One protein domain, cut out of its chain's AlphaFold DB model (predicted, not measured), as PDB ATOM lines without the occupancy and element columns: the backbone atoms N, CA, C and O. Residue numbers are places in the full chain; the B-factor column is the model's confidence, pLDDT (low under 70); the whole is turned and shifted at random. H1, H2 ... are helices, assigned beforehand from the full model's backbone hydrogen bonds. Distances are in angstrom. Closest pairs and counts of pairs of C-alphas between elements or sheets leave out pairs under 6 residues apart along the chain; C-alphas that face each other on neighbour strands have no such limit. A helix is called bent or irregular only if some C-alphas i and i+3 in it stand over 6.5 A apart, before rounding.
ATOM      1  N   LYS A   2     -14.317 -33.473   4.672       48.56
ATOM      2  CA  LYS A   2     -13.844 -32.221   5.288       48.56
ATOM      3  C   LYS A   2     -12.378 -32.293   5.745       48.56
ATOM      4  O   LYS A   2     -11.998 -33.221   6.453       48.56
ATOM      5  N   ILE A   3     -11.601 -31.259   5.417       56.38
ATOM      6  CA  ILE A   3     -10.205 -31.029   5.846       56.38
ATOM      7  C   ILE A   3     -10.053 -31.136   7.381       56.38
ATOM      8  O   ILE A   3      -9.037 -31.614   7.881       56.38
ATOM      9  N   SER A   4     -11.109 -30.806   8.135       55.75
ATOM     10  CA  SER A   4     -11.189 -30.979   9.592       55.75
ATOM     11  C   SER A   4     -11.036 -32.435  10.054       55.75
ATOM     12  O   SER A   4     -10.396 -32.687  11.073       55.75
ATOM     13  N   ASN A   5     -11.568 -33.406   9.302       56.00
ATOM     14  CA  ASN A   5     -11.441 -34.827   9.641       56.00
ATOM     15  C   ASN A   5     -10.010 -35.320   9.415       56.00
ATOM     16  O   ASN A   5      -9.528 -36.148  10.180       56.00
ATOM     17  N   ILE A   6      -9.314 -34.778   8.413       60.88
ATOM     18  CA  ILE A   6      -7.915 -35.113   8.114       60.88
ATOM     19  C   ILE A   6      -6.992 -34.566   9.214       60.88
ATOM     20  O   ILE A   6      -6.142 -35.292   9.719       60.88
ATOM     21  N   LEU A   7      -7.205 -33.321   9.660       59.28
ATOM     22  CA  LEU A   7      -6.451 -32.719  10.769       59.28
ATOM     23  C   LEU A   7      -6.665 -33.464  12.096       59.28
ATOM     24  O   LEU A   7      -5.712 -33.706  12.838       59.28
ATOM     25  N   HIS A   8      -7.902 -33.877  12.377       59.44
ATOM     26  CA  HIS A   8      -8.223 -34.678  13.555       59.44
ATOM     27  C   HIS A   8      -7.567 -36.066  13.479       59.44
ATOM     28  O   HIS A   8      -6.894 -36.478  14.418       59.44
ATOM     29  N   LEU A   9      -7.654 -36.762  12.342       57.88
ATOM     30  CA  LEU A   9      -6.978 -38.049  12.137       57.88
ATOM     31  C   LEU A   9      -5.451 -37.937  12.276       57.88
ATOM     32  O   LEU A   9      -4.841 -38.800  12.908       57.88
ATOM     33  N   ASN A  10      -4.843 -36.854  11.784       66.56
ATOM     34  CA  ASN A  10      -3.407 -36.599  11.926       66.56
ATOM     35  C   ASN A  10      -3.000 -36.383  13.390       66.56
ATOM     36  O   ASN A  10      -2.039 -36.995  13.855       66.56
ATOM     37  N   LYS A  11      -3.773 -35.599  14.150       65.00
ATOM     38  CA  LYS A  11      -3.528 -35.376  15.584       65.00
ATOM     39  C   LYS A  11      -3.674 -36.668  16.397       65.00
ATOM     40  O   LYS A  11      -2.880 -36.938  17.296       65.00
ATOM     41  N   TYR A  12      -4.654 -37.509  16.068       62.62
ATOM     42  CA  TYR A  12      -4.840 -38.807  16.721       62.62
ATOM     43  C   TYR A  12      -3.725 -39.794  16.363       62.62
ATOM     44  O   TYR A  12      -3.216 -40.480  17.250       62.62
ATOM     45  N   ALA A  13      -3.296 -39.828  15.099       66.69
ATOM     46  CA  ALA A  13      -2.152 -40.623  14.667       66.69
ATOM     47  C   ALA A  13      -0.872 -40.215  15.416       66.69
ATOM     48  O   ALA A  13      -0.109 -41.076  15.855       66.69
ATOM     49  N   GLU A  14      -0.674 -38.917  15.642       71.69
ATOM     50  CA  GLU A  14       0.462 -38.381  16.391       71.69
ATOM     51  C   GLU A  14       0.414 -38.755  17.883       71.69
ATOM     52  O   GLU A  14       1.409 -39.216  18.448       71.69
ATOM     53  N   ILE A  15      -0.759 -38.680  18.522       72.94
ATOM     54  CA  ILE A  15      -0.952 -39.116  19.917       72.94
ATOM     55  C   ILE A  15      -0.684 -40.620  20.071       72.94
ATOM     56  O   ILE A  15      -0.020 -41.042  21.025       72.94
ATOM     57  N   VAL A  16      -1.184 -41.444  19.145       73.44
ATOM     58  CA  VAL A  16      -0.965 -42.899  19.156       73.44
ATOM     59  C   VAL A  16       0.515 -43.221  18.946       73.44
ATOM     60  O   VAL A  16       1.072 -44.025  19.696       73.44
ATOM     61  N   LYS A  17       1.180 -42.535  18.007       78.62
ATOM     62  CA  LYS A  17       2.628 -42.648  17.779       78.62
ATOM     63  C   LYS A  17       3.416 -42.303  19.047       78.62
ATOM     64  O   LYS A  17       4.276 -43.077  19.460       78.62
ATOM     65  N   ASN A  18       3.058 -41.218  19.734       84.19
ATOM     66  CA  ASN A  18       3.715 -40.792  20.972       84.19
ATOM     67  C   ASN A  18       3.523 -41.790  22.123       84.19
ATOM     68  O   ASN A  18       4.473 -42.088  22.851       84.19
ATOM     69  N   LYS A  19       2.322 -42.360  22.284       86.56
ATOM     70  CA  LYS A  19       2.073 -43.422  23.277       86.56
ATOM     71  C   LYS A  19       2.885 -44.680  22.973       86.56
ATOM     72  O   LYS A  19       3.500 -45.246  23.874       86.56
ATOM     73  N   MET A  20       2.922 -45.095  21.711       87.31
ATOM     74  CA  MET A  20       3.688 -46.260  21.278       87.31
ATOM     75  C   MET A  20       5.187 -46.084  21.542       87.31
ATOM     76  O   MET A  20       5.812 -46.978  22.109       87.31
ATOM     77  N   ILE A  21       5.752 -44.921  21.207       88.94
ATOM     78  CA  ILE A  21       7.165 -44.609  21.468       88.94
ATOM     79  C   ILE A  21       7.471 -44.691  22.969       88.94
ATOM     80  O   ILE A  21       8.442 -45.342  23.353       88.94
ATOM     81  N   LYS A  22       6.613 -44.131  23.836       91.19
ATOM     82  CA  LYS A  22       6.774 -44.247  25.299       91.19
ATOM     83  C   LYS A  22       6.816 -45.707  25.757       91.19
ATOM     84  O   LYS A  22       7.687 -46.079  26.540       91.19
ATOM     85  N   ILE A  23       5.927 -46.552  25.234       91.81
ATOM     86  CA  ILE A  23       5.900 -47.988  25.555       91.81
ATOM     87  C   ILE A  23       7.184 -48.689  25.088       91.81
ATOM     88  O   ILE A  23       7.698 -49.557  25.797       91.81
ATOM     89  N   LEU A  24       7.723 -48.326  23.920       92.31
ATOM     90  CA  LEU A  24       8.980 -48.883  23.413       92.31
ATOM     91  C   LEU A  24      10.176 -48.491  24.279       92.31
ATOM     92  O   LEU A  24      10.992 -49.354  24.594       92.31
ATOM     93  N   ILE A  25      10.242 -47.234  24.717       93.00
ATOM     94  CA  ILE A  25      11.295 -46.747  25.616       93.00
ATOM     95  C   ILE A  25      11.249 -47.504  26.949       93.00
ATOM     96  O   ILE A  25      12.264 -48.056  27.375       93.00
ATOM     97  N   LEU A  26      10.063 -47.621  27.558       92.75
ATOM     98  CA  LEU A  26       9.866 -48.382  28.800       92.75
ATOM     99  C   LEU A  26      10.209 -49.868  28.627       92.75
ATOM    100  O   LEU A  26      10.819 -50.493  29.494       92.75
ATOM    101  N   SER A  27       9.854 -50.452  27.482       92.06
ATOM    102  CA  SER A  27      10.217 -51.838  27.174       92.06
ATOM    103  C   SER A  27      11.731 -51.996  27.023       92.06
ATOM    104  O   SER A  27      12.287 -52.981  27.498       92.06
ATOM    105  N   GLY A  28      12.404 -51.022  26.408       91.75
ATOM    106  CA  GLY A  28      13.859 -50.978  26.273       91.75
ATOM    107  C   GLY A  28      14.584 -50.924  27.617       91.75
ATOM    108  O   GLY A  28      15.526 -51.686  27.830       91.75
ATOM    109  N   SER A  29      14.105 -50.107  28.562       91.00
ATOM    110  CA  SER A  29      14.681 -50.051  29.915       91.00
ATOM    111  C   SER A  29      14.521 -51.361  30.689       91.00
ATOM    112  O   SER A  29      15.390 -51.726  31.475       91.00
ATOM    113  N   LEU A  30      13.456 -52.128  30.436       91.81
ATOM    114  CA  LEU A  30      13.314 -53.467  31.020       91.81
ATOM    115  C   LEU A  30      14.321 -54.465  30.428       91.81
ATOM    116  O   LEU A  30      14.772 -55.379  31.118       91.81
ATOM    117  N   LEU A  31      14.706 -54.301  29.158       92.62
ATOM    118  CA  LEU A  31      15.676 -55.183  28.507       92.62
ATOM    119  C   LEU A  31      17.115 -54.973  28.987       92.62
ATOM    120  O   LEU A  31      17.927 -55.889  28.845       92.62
ATOM    121  N   SER A  32      17.458 -53.812  29.555       91.19
ATOM    122  CA  SER A  32      18.819 -53.585  30.064       91.19
ATOM    123  C   SER A  32      19.149 -54.433  31.295       91.19
ATOM    124  O   SER A  32      20.274 -54.910  31.416       91.19
ATOM    125  N   SER A  33      18.169 -54.689  32.167       89.69
ATOM    126  CA  SER A  33      18.311 -55.535  33.365       89.69
ATOM    127  C   SER A  33      17.757 -56.951  33.179       89.69
ATOM    128  O   SER A  33      17.735 -57.745  34.118       89.69
ATOM    129  N   TYR A  34      17.318 -57.298  31.967       91.56
ATOM    130  CA  TYR A  34      16.693 -58.585  31.692       91.56
ATOM    131  C   TYR A  34      17.680 -59.745  31.860       91.56
ATOM    132  O   TYR A  34      18.711 -59.813  31.185       91.56
ATOM    133  N   THR A  35      17.313 -60.699  32.709       86.94
ATOM    134  CA  THR A  35      18.031 -61.961  32.907       86.94
ATOM    135  C   THR A  35      17.207 -63.115  32.349       86.94
ATOM    136  O   THR A  35      17.585 -63.713  31.349       86.94
ATOM    137  N   ASN A  36      16.036 -63.367  32.929       86.12
ATOM    138  CA  ASN A  36      15.130 -64.450  32.567       86.12
ATOM    139  C   ASN A  36      13.674 -63.960  32.534       86.12
ATOM    140  O   ASN A  36      13.339 -62.921  33.092       86.12
ATOM    141  N   GLY A  37      12.794 -64.731  31.889       88.94
ATOM    142  CA  GLY A  37      11.351 -64.481  31.890       88.94
ATOM    143  C   GLY A  37      10.736 -64.297  30.503       88.94
ATOM    144  O   GLY A  37      11.212 -64.829  29.493       88.94
ATOM    145  N   LYS A  38       9.601 -63.590  30.467       88.25
ATOM    146  CA  LYS A  38       8.837 -63.329  29.244       88.25
ATOM    147  C   LYS A  38       9.252 -61.984  28.652       88.25
ATOM    148  O   LYS A  38       9.221 -60.967  29.333       88.25
ATOM    149  N   ILE A  39       9.564 -61.973  27.357       90.75
ATOM    150  CA  ILE A  39       9.767 -60.723  26.611       90.75
ATOM    151  C   ILE A  39       8.418 -59.995  26.457       90.75
ATOM    152  O   ILE A  39       7.430 -60.661  26.100       90.75
ATOM    153  N   PRO A  40       8.374 -58.663  26.672       90.88
ATOM    154  CA  PRO A  40       7.197 -57.831  26.436       90.88
ATOM    155  C   PRO A  40       6.520 -58.105  25.088       90.88
ATOM    156  O   PRO A  40       7.179 -58.266  24.059       90.88
ATOM    157  N   LYS A  41       5.181 -58.143  25.077       89.75
ATOM    158  CA  LYS A  41       4.395 -58.466  23.871       89.75
ATOM    159  C   LYS A  41       4.685 -57.505  22.715       89.75
ATOM    160  O   LYS A  41       4.832 -57.963  21.587       89.75
ATOM    161  N   ILE A  42       4.841 -56.212  23.005       88.94
ATOM    162  CA  ILE A  42       5.120 -55.182  21.995       88.94
ATOM    163  C   ILE A  42       6.389 -55.492  21.190       88.94
ATOM    164  O   ILE A  42       6.365 -55.450  19.967       88.94
ATOM    165  N   LEU A  43       7.461 -55.936  21.854       91.00
ATOM    166  CA  LEU A  43       8.724 -56.299  21.204       91.00
ATOM    167  C   LEU A  43       8.587 -57.523  20.298       91.00
ATOM    168  O   LEU A  43       9.293 -57.634  19.301       91.00
ATOM    169  N   LYS A  44       7.668 -58.438  20.627       89.94
ATOM    170  CA  LYS A  44       7.384 -59.627  19.812       89.94
ATOM    171  C   LYS A  44       6.591 -59.313  18.545       89.94
ATOM    172  O   LYS A  44       6.592 -60.163  17.656       89.94
ATOM    173  N   ILE A  45       5.872 -58.191  18.512       89.44
ATOM    174  CA  ILE A  45       5.054 -57.728  17.377       89.44
ATOM    175  C   ILE A  45       5.826 -56.704  16.539       89.44
ATOM    176  O   ILE A  45       5.628 -56.640  15.330       89.44
ATOM    177  N   LEU A  46       6.760 -55.980  17.170       89.56
ATOM    178  CA  LEU A  46       7.628 -54.967  16.573       89.56
ATOM    179  C   LEU A  46       8.105 -55.274  15.145       89.56
ATOM    180  O   LEU A  46       8.004 -54.382  14.308       89.56
ATOM    181  N   PRO A  47       8.588 -56.487  14.813       87.56
ATOM    182  CA  PRO A  47       9.131 -56.716  13.481       87.56
ATOM    183  C   PRO A  47       8.108 -56.841  12.349       87.56
ATOM    184  O   PRO A  47       8.489 -56.782  11.183       87.56
ATOM    185  N   HIS A  48       6.823 -56.991  12.662       87.06
ATOM    186  CA  HIS A  48       5.760 -56.962  11.654       87.06
ATOM    187  C   HIS A  48       5.345 -55.529  11.287       87.06
ATOM    188  O   HIS A  48       4.535 -55.326  10.388       87.06
ATOM    189  N   LEU A  49       5.887 -54.524  11.979       87.19
ATOM    190  CA  LEU A  49       5.577 -53.125  11.728       87.19
ATOM    191  C   LEU A  49       6.399 -52.590  10.551       87.19
ATOM    192  O   LEU A  49       7.581 -52.901  10.407       87.19
ATOM    193  N   LYS A  50       5.781 -51.724   9.737       83.19
ATOM    194  CA  LYS A  50       6.383 -51.160   8.515       83.19
ATOM    195  C   LYS A  50       7.715 -50.435   8.772       83.19
ATOM    196  O   LYS A  50       8.639 -50.575   7.983       83.19
ATOM    197  N   TYR A  51       7.824 -49.721   9.892       84.88
ATOM    198  CA  TYR A  51       9.007 -48.937  10.279       84.88
ATOM    199  C   TYR A  51       9.824 -49.618  11.386       84.88
ATOM    200  O   TYR A  51      10.322 -48.964  12.299       84.88
ATOM    201  N   PHE A  52       9.927 -50.950  11.352       87.75
ATOM    202  CA  PHE A  52      10.643 -51.733  12.366       87.75
ATOM    203  C   PHE A  52      12.056 -51.202  12.660       87.75
ATOM    204  O   PHE A  52      12.434 -51.082  13.825       87.75
ATOM    205  N   GLU A  53      12.812 -50.864  11.615       87.81
ATOM    206  CA  GLU A  53      14.209 -50.429  11.723       87.81
ATOM    207  C   GLU A  53      14.367 -49.121  12.492       87.81
ATOM    208  O   GLU A  53      15.319 -48.983  13.246       87.81
ATOM    209  N   GLU A  54      13.421 -48.195  12.367       88.06
ATOM    210  CA  GLU A  54      13.406 -46.958  13.153       88.06
ATOM    211  C   GLU A  54      12.900 -47.225  14.571       88.06
ATOM    212  O   GLU A  54      13.482 -46.784  15.562       88.06
ATOM    213  N   LEU A  55      11.817 -47.999  14.682       90.25
ATOM    214  CA  LEU A  55      11.130 -48.224  15.948       90.25
ATOM    215  C   LEU A  55      11.993 -48.973  16.964       90.25
ATOM    216  O   LEU A  55      11.915 -48.701  18.163       90.25
ATOM    217  N   ILE A  56      12.825 -49.907  16.503       91.38
ATOM    218  CA  ILE A  56      13.710 -50.660  17.390       91.38
ATOM    219  C   ILE A  56      14.745 -49.760  18.069       91.38
ATOM    220  O   ILE A  56      15.106 -50.027  19.212       91.38
ATOM    221  N   TRP A  57      15.157 -48.644  17.465       92.19
ATOM    222  CA  TRP A  57      16.124 -47.735  18.087       92.19
ATOM    223  C   TRP A  57      15.589 -47.032  19.335       92.19
ATOM    224  O   TRP A  57      16.360 -46.798  20.270       92.19
ATOM    225  N   TYR A  58      14.274 -46.803  19.435       91.44
ATOM    226  CA  TYR A  58      13.661 -46.263  20.659       91.44
ATOM    227  C   TYR A  58      13.830 -47.184  21.869       91.44
ATOM    228  O   TYR A  58      13.802 -46.727  23.007       91.44
ATOM    229  N   THR A  59      14.048 -48.480  21.640       92.75
ATOM    230  CA  THR A  59      14.284 -49.451  22.716       92.75
ATOM    231  C   THR A  59      15.739 -49.477  23.196       92.75
ATOM    232  O   THR A  59      16.052 -50.259  24.092       92.75
ATOM    233  N   ARG A  60      16.625 -48.652  22.612       92.50
ATOM    234  CA  ARG A  60      18.065 -48.587  22.917       92.50
ATOM    235  C   ARG A  60      18.735 -49.969  22.877       92.50
ATOM    236  O   ARG A  60      19.158 -50.486  23.916       92.50
ATOM    237  N   PRO A  61      18.855 -50.587  21.683       92.75
ATOM    238  CA  PRO A  61      19.462 -51.908  21.543       92.75
ATOM    239  C   PRO A  61      20.922 -51.957  22.013       92.75
ATOM    240  O   PRO A  61      21.398 -53.024  22.397       92.75
ATOM    241  N   ASP A  62      21.598 -50.806  22.070       90.69
ATOM    242  CA  ASP A  62      22.923 -50.543  22.650       90.69
ATOM    243  C   ASP A  62      22.990 -50.690  24.186       90.69
ATOM    244  O   ASP A  62      24.072 -50.864  24.753       90.69
TER     245      ASP A  62
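What this domain is: This is residues 2 to 62 of the 245 residues of an uncharacterized protein of Guillardia theta (UniProt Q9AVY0). One long helix, H1, makes the length; the chain then folds back and two short helices, H2 and H3, pack on its later half, while residues 2 to 19 stick out. The printed part has 61 residues, three named helices in the order H1, H2, H3, and no named strand: all helix. It is loose, with a radius of gyration of the C-alphas of 14.5 A, and spans 51 by 20 by 18 A.

Where its parts are: Find C-alpha 3 at (-10.205, -31.029, 5.846); from there H1, residues 3 to 32, runs 44.0 A. H2, residues 41 to 48, is irregular: C-alphas 44 and 47 are 7.2 A apart. H3, residues 52 to 59, ends at (14.284, -49.451, 22.716).

How they stand to each other: Look at residues 21 to 29 of H1, which alone touch H3, at a steep tilt of 57 degrees; the closest C-alphas, Gly 28 and Thr 59, are 3.9 A apart. Residues 24 to 27 alone touch H2, at a steep tilt of 62 degrees; the closest C-alphas, Leu 24 and Ile 42, are 7.5 A apart. H2 and H3 only just touch, only at the corner, with 3 pairs of C-alphas within 8 A, the closest Leu 46 and Phe 52, 6.1 A. Every O i to N i+4 pair is within hydrogen-bond range in H1, 2 of 4 in H2 and 1 of 4 in H3, where 4 of 5 O i to N i+3 pairs are.

The domain as a whole: The farthest C-alphas, Lys 2 and Thr 35, are 51.6 A apart. The printed part has no cut and no long link; pLDDT is under 70 at residues 2 to 13.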